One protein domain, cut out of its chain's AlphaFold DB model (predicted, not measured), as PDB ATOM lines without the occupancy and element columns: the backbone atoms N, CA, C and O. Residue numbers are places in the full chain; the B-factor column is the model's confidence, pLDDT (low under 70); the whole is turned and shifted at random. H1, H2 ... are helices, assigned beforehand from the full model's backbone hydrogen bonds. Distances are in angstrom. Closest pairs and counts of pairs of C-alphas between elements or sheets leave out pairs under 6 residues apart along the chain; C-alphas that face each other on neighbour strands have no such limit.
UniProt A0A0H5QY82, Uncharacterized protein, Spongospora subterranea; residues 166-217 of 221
ATOM      1  N   GLY A 166     212.127 171.632 235.506       88.12
ATOM      2  CA  GLY A 166     211.415 172.001 234.281       88.12
ATOM      3  C   GLY A 166     209.984 171.464 234.241       88.12
ATOM      4  O   GLY A 166     209.049 172.232 234.022       88.12
ATOM      5  N   GLN A 167     209.785 170.174 234.520       86.19
ATOM      6  CA  GLN A 167     208.465 169.541 234.486       86.19
ATOM      7  C   GLN A 167     207.523 170.124 235.546       86.19
ATOM      8  O   GLN A 167     206.351 170.364 235.250       86.19
ATOM      9  N   ILE A 168     208.017 170.387 236.763       89.25
ATOM     10  CA  ILE A 168     207.232 171.016 237.838       89.25
ATOM     11  C   ILE A 168     206.834 172.437 237.432       89.25
ATOM     12  O   ILE A 168     205.653 172.787 237.506       89.25
ATOM     13  N   THR A 169     207.786 173.245 236.955       86.56
ATOM     14  CA  THR A 169     207.519 174.618 236.509       86.56
ATOM     15  C   THR A 169     206.515 174.646 235.362       86.56
ATOM     16  O   THR A 169     205.568 175.431 235.412       86.56
ATOM     17  N   PHE A 170     206.658 173.766 234.367       80.81
ATOM     18  CA  PHE A 170     205.715 173.671 233.252       80.81
ATOM     19  C   PHE A 170     204.327 173.233 233.701       80.81
ATOM     20  O   PHE A 170     203.342 173.849 233.302       80.81
ATOM     21  N   SER A 171     204.236 172.219 234.561       80.25
ATOM     22  CA  SER A 171     202.950 171.740 235.084       80.25
ATOM     23  C   SER A 171     202.224 172.845 235.855       80.25
ATOM     24  O   SER A 171     201.021 173.036 235.685       80.25
ATOM     25  N   TYR A 172     202.964 173.634 236.637       84.31
ATOM     26  CA  TYR A 172     202.426 174.788 237.351       84.31
ATOM     27  C   TYR A 172     201.976 175.916 236.404       84.31
ATOM     28  O   TYR A 172     200.886 176.464 236.570       84.31
ATOM     29  N   LEU A 173     202.776 176.247 235.384       81.31
ATOM     30  CA  LEU A 173     202.423 177.267 234.390       81.31
ATOM     31  C   LEU A 173     201.166 176.874 233.604       81.31
ATOM     32  O   LEU A 173     200.253 177.684 233.453       81.31
ATOM     33  N   VAL A 174     201.089 175.629 233.137       78.19
ATOM     34  CA  VAL A 174     199.933 175.137 232.380       78.19
ATOM     35  C   VAL A 174     198.674 175.157 233.247       78.19
ATOM     36  O   VAL A 174     197.648 175.652 232.788       78.19
ATOM     37  N   ALA A 175     198.758 174.725 234.511       79.62
ATOM     38  CA  ALA A 175     197.629 174.775 235.440       79.62
ATOM     39  C   ALA A 175     197.146 176.210 235.716       79.62
ATOM     40  O   ALA A 175     195.948 176.443 235.855       79.62
ATOM     41  N   LYS A 176     198.064 177.184 235.766       82.19
ATOM     42  CA  LYS A 176     197.727 178.589 236.022       82.19
ATOM     43  C   LYS A 176     197.110 179.295 234.812       82.19
ATOM     44  O   LYS A 176     196.208 180.110 234.988       82.19
ATOM     45  N   TYR A 177     197.609 179.029 233.604       75.62
ATOM     46  CA  TYR A 177     197.227 179.787 232.405       75.62
ATOM     47  C   TYR A 177     196.274 179.046 231.456       75.62
ATOM     48  O   TYR A 177     195.670 179.694 230.607       75.62
ATOM     49  N   ASN A 178     196.124 177.723 231.582       71.56
ATOM     50  CA  ASN A 178     195.213 176.865 230.809       71.56
ATOM     51  C   ASN A 178     195.249 177.084 229.276       71.56
ATOM     52  O   ASN A 178     194.222 177.070 228.597       71.56
ATOM     53  N   ARG A 179     196.441 177.347 228.714       68.69
ATOM     54  CA  ARG A 179     196.653 177.586 227.274       68.69
ATOM     55  C   ARG A 179     197.764 176.691 226.728       68.69
ATOM     56  O   ARG A 179     198.888 176.719 227.224       68.69
ATOM     57  N   THR A 180     197.476 175.970 225.647       63.12
ATOM     58  CA  THR A 180     198.424 175.100 224.923       63.12
ATOM     59  C   THR A 180     199.558 175.868 224.232       63.12
ATOM     60  O   THR A 180     200.616 175.302 223.965       63.12
ATOM     61  N   SER A 181     199.398 177.179 224.013       70.62
ATOM     62  CA  SER A 181     200.398 178.047 223.374       70.62
ATOM     63  C   SER A 181     201.741 178.107 224.114       70.62
ATOM     64  O   SER A 181     202.766 178.336 223.478       70.62
ATOM     65  N   PHE A 182     201.771 177.862 225.430       70.56
ATOM     66  CA  PHE A 182     203.024 177.828 226.197       70.56
ATOM     67  C   PHE A 182     203.939 176.668 225.790       70.56
ATOM     68  O   PHE A 182     205.158 176.829 225.773       70.56
ATOM     69  N   LEU A 183     203.363 175.518 225.422       69.88
ATOM     70  CA  LEU A 183     204.127 174.354 224.975       69.88
ATOM     71  C   LEU A 183     204.817 174.653 223.640       69.88
ATOM     72  O   LEU A 183     206.030 174.496 223.517       69.88
ATOM     73  N   VAL A 184     204.057 175.164 222.667       72.12
ATOM     74  CA  VAL A 184     204.585 175.544 221.346       72.12
ATOM     75  C   VAL A 184     205.612 176.673 221.472       72.12
ATOM     76  O   VAL A 184     206.671 176.613 220.851       72.12
ATOM     77  N   GLY A 185     205.350 177.663 222.333       75.94
ATOM     78  CA  GLY A 185     206.284 178.754 222.614       75.94
ATOM     79  C   GLY A 185     207.614 178.272 223.197       75.94
ATOM     80  O   GLY A 185     208.670 178.736 222.776       75.94
ATOM     81  N   SER A 186     207.590 177.291 224.104       75.94
ATOM     82  CA  SER A 186     208.816 176.697 224.645       75.94
ATOM     83  C   SER A 186     209.639 175.983 223.577       75.94
ATOM     84  O   SER A 186     210.859 176.128 223.551       75.94
ATOM     85  N   ILE A 187     208.989 175.219 222.693       75.31
ATOM     86  CA  ILE A 187     209.674 174.542 221.586       75.31
ATOM     87  C   ILE A 187     210.294 175.586 220.650       75.31
ATOM     88  O   ILE A 187     211.454 175.452 220.269       75.31
ATOM     89  N   ALA A 188     209.568 176.662 220.336       80.12
ATOM     90  CA  ALA A 188     210.075 177.742 219.495       80.12
ATOM     91  C   ALA A 188     211.307 178.432 220.109       80.12
ATOM     92  O   ALA A 188     212.304 178.623 219.417       80.12
ATOM     93  N   ILE A 189     211.278 178.743 221.411       84.44
ATOM     94  CA  ILE A 189     212.429 179.325 222.123       84.44
ATOM     95  C   ILE A 189     213.626 178.374 222.078       84.44
ATOM     96  O   ILE A 189     214.730 178.805 221.754       84.44
ATOM     97  N   MET A 190     213.411 177.082 222.342       80.75
ATOM     98  CA  MET A 190     214.467 176.072 222.257       80.75
ATOM     99  C   MET A 190     215.091 176.022 220.859       80.75
ATOM    100  O   MET A 190     216.311 176.013 220.744       80.75
ATOM    101  N   ILE A 191     214.283 176.061 219.795       81.88
ATOM    102  CA  ILE A 191     214.778 176.072 218.410       81.88
ATOM    103  C   ILE A 191     215.622 177.317 218.132       81.88
ATOM    104  O   ILE A 191     216.701 177.201 217.548       81.88
ATOM    105  N   ILE A 192     215.168 178.496 218.565       87.38
ATOM    106  CA  ILE A 192     215.905 179.755 218.387       87.38
ATOM    107  C   ILE A 192     217.262 179.673 219.091       87.38
ATOM    108  O   ILE A 192     218.291 179.948 218.475       87.38
ATOM    109  N   VAL A 193     217.281 179.237 220.352       87.88
ATOM    110  CA  VAL A 193     218.515 179.109 221.139       87.88
ATOM    111  C   VAL A 193     219.461 178.082 220.515       87.88
ATOM    112  O   VAL A 193     220.633 178.394 220.310       87.88
ATOM    113  N   SER A 194     218.967 176.899 220.137       82.88
ATOM    114  CA  SER A 194     219.769 175.870 219.461       82.88
ATOM    115  C   SER A 194     220.369 176.381 218.152       82.88
ATOM    116  O   SER A 194     221.543 176.149 217.884       82.88
ATOM    117  N   THR A 195     219.595 177.124 217.357       85.88
ATOM    118  CA  THR A 195     220.064 177.692 216.085       85.88
ATOM    119  C   THR A 195     221.180 178.712 216.307       85.88
ATOM    120  O   THR A 195     222.191 178.679 215.608       85.88
ATOM    121  N   ILE A 196     221.036 179.587 217.309       90.69
ATOM    122  CA  ILE A 196     222.062 180.574 217.661       90.69
ATOM    123  C   ILE A 196     223.343 179.876 218.136       90.69
ATOM    124  O   ILE A 196     224.426 180.206 217.659       90.69
ATOM    125  N   LEU A 197     223.235 178.895 219.037       87.88
ATOM    126  CA  LEU A 197     224.392 178.172 219.575       87.88
ATOM    127  C   LEU A 197     225.145 177.394 218.492       87.88
ATOM    128  O   LEU A 197     226.371 177.476 218.426       87.88
ATOM    129  N   LEU A 198     224.425 176.683 217.620       86.81
ATOM    130  CA  LEU A 198     225.024 175.974 216.488       86.81
ATOM    131  C   LEU A 198     225.666 176.943 215.491       86.81
ATOM    132  O   LEU A 198     226.753 176.667 214.992       86.81
ATOM    133  N   GLY A 199     225.040 178.098 215.245       88.88
ATOM    134  CA  GLY A 199     225.611 179.154 214.410       88.88
ATOM    135  C   GLY A 199     226.924 179.698 214.977       88.88
ATOM    136  O   GLY A 199     227.922 179.774 214.262       88.88
ATOM    137  N   ILE A 200     226.956 180.013 216.275       91.56
ATOM    138  CA  ILE A 200     228.164 180.490 216.963       91.56
ATOM    139  C   ILE A 200     229.255 179.415 216.945       91.56
ATOM    140  O   ILE A 200     230.391 179.714 216.585       91.56
ATOM    141  N   SER A 201     228.921 178.166 217.283       89.12
ATOM    142  CA  SER A 201     229.877 177.055 217.242       89.12
ATOM    143  C   SER A 201     230.434 176.841 215.832       89.12
ATOM    144  O   SER A 201     231.636 176.643 215.686       89.12
ATOM    145  N   GLY A 202     229.599 176.952 214.795       87.19
ATOM    146  CA  GLY A 202     230.033 176.866 213.403       87.19
ATOM    147  C   GLY A 202     231.031 177.962 213.023       87.19
ATOM    148  O   GLY A 202     232.052 177.672 212.399       87.19
ATOM    149  N   ILE A 203     230.787 179.210 213.441       90.50
ATOM    150  CA  ILE A 203     231.705 180.334 213.192       90.50
ATOM    151  C   ILE A 203     233.028 180.141 213.941       90.50
ATOM    152  O   ILE A 203     234.088 180.327 213.346       90.50
ATOM    153  N   ILE A 204     232.984 179.752 215.221       90.81
ATOM    154  CA  ILE A 204     234.192 179.514 216.030       90.81
ATOM    155  C   ILE A 204     235.053 178.426 215.387       90.81
ATOM    156  O   ILE A 204     236.233 178.671 215.140       90.81
ATOM    157  N   ASN A 205     234.449 177.287 215.033       86.44
ATOM    158  CA  ASN A 205     235.154 176.184 214.380       86.44
ATOM    159  C   ASN A 205     235.756 176.629 213.038       86.44
ATOM    160  O   ASN A 205     236.909 176.334 212.755       86.44
ATOM    161  N   THR A 206     235.030 177.429 212.247       86.06
ATOM    162  CA  THR A 206     235.539 177.950 210.964       86.06
ATOM    163  C   THR A 206     236.750 178.872 211.153       86.06
ATOM    164  O   THR A 206     237.700 178.827 210.373       86.06
ATOM    165  N   ILE A 207     236.747 179.721 212.187       86.31
ATOM    166  CA  ILE A 207     237.881 180.604 212.505       86.31
ATOM    167  C   ILE A 207     239.081 179.789 213.006       86.31
ATOM    168  O   ILE A 207     240.226 180.127 212.698       86.31
ATOM    169  N   GLU A 208     238.838 178.735 213.781       85.31
ATOM    170  CA  GLU A 208     239.877 177.827 214.269       85.31
ATOM    171  C   GLU A 208     240.508 177.023 213.122       85.31
ATOM    172  O   GLU A 208     241.735 176.984 213.005       85.31
ATOM    173  N   ASP A 209     239.696 176.511 212.195       80.88
ATOM    174  CA  ASP A 209     240.145 175.835 210.970       80.88
ATOM    175  C   ASP A 209     240.927 176.779 210.040       80.88
ATOM    176  O   ASP A 209     241.927 176.387 209.429       80.88
ATOM    177  N   TYR A 210     240.531 178.056 209.973       80.75
ATOM    178  CA  TYR A 210     241.267 179.091 209.241       80.75
ATOM    179  C   TYR A 210     242.646 179.363 209.862       80.75
ATOM    180  O   TYR A 210     243.645 179.445 209.148       80.75
ATOM    181  N   LYS A 211     242.728 179.477 211.196       79.94
ATOM    182  CA  LYS A 211     243.987 179.742 211.919       79.94
ATOM    183  C   LYS A 211     244.953 178.561 211.899       79.94
ATOM    184  O   LYS A 211     246.163 178.770 211.891       79.94
ATOM    185  N   THR A 212     244.433 177.340 211.908       78.12
ATOM    186  CA  THR A 212     245.235 176.108 211.889       78.12
ATOM    187  C   THR A 212     245.662 175.692 210.478       78.12
ATOM    188  O   THR A 212     246.416 174.733 210.332       78.12
ATOM    189  N   GLY A 213     245.224 176.410 209.433       68.38
ATOM    190  CA  GLY A 213     245.553 176.098 208.038       68.38
ATOM    191  C   GLY A 213     244.931 174.789 207.537       68.38
ATOM    192  O   GLY A 213     245.317 174.295 206.483       68.38
ATOM    193  N   ASN A 214     243.969 174.236 208.281       63.31
ATOM    194  CA  ASN A 214     243.324 172.948 208.033       63.31
ATOM    195  C   ASN A 214     241.938 173.117 207.394       63.31
ATOM    196  O   ASN A 214     241.065 172.261 207.529       63.31
ATOM    197  N   MET A 215     241.730 174.206 206.646       58.16
ATOM    198  CA  MET A 215     240.615 174.271 205.708       58.16
ATOM    199  C   MET A 215     240.813 173.119 204.723       58.16
ATOM    200  O   MET A 215     241.775 173.136 203.959       58.16
ATOM    201  N   GLY A 216     239.946 172.103 204.778       56.72
ATOM    202  CA  GLY A 216     240.019 170.830 204.040       56.72
ATOM    203  C   GLY A 216     240.026 170.916 202.502       56.72
ATOM    204  O   GLY A 216     239.583 169.990 201.834       56.72
ATOM    205  N   ILE A 217     240.518 172.015 201.934       57.16
ATOM    206  CA  ILE A 217     240.796 172.266 200.522       57.16
ATOM    207  C   ILE A 217     242.195 171.738 200.135       57.16
ATOM    208  O   ILE A 217     242.448 171.481 198.962       57.16
TER     209      ILE A 217
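This is residues 166 to 217 of the 221 residues of an uncharacterized protein of Spongospora subterranea (UniProt A0A0H5QY82). A short helix, H1, and a long helix, H2, make a lopsided V, joined by a tight link at its point; H2 gives the length, and a short tail, residues 212 to 217, follows it. The printed part has 52 residues with two named helices, H1 then H2, and no named strand; its class is all helix. It is an extended rod, with a radius of gyration of the C-alphas of 18.9 A and spans of 55 by 17 by 11 A.

H1, residues 166 to 177, and H2, residues 181 to 211, are close but not clearly touching; their closest C-alphas, those of Val 174 and Phe 182, are 7.4 A apart. They run opposite ways at a steep tilt of 40 degrees. In both helices every O i to N i+4 pair is within hydrogen-bond range. Residues 187 to 205 of H2 stand free.

H1 begins at C-alpha 166 (211.415, 172.001, 234.281) and is 16.3 A long from first to last C-alpha. H2 measures 45.1 A likewise, ending at C-alpha 211 (243.987, 179.742, 211.919).

The C-alphas farthest apart, those of Lys 176 and Ile 217, are 56.2 A apart. The printed part has no cut. The model's pLDDT is under 70 at residues 179 to 180, 183 and 213 to 217.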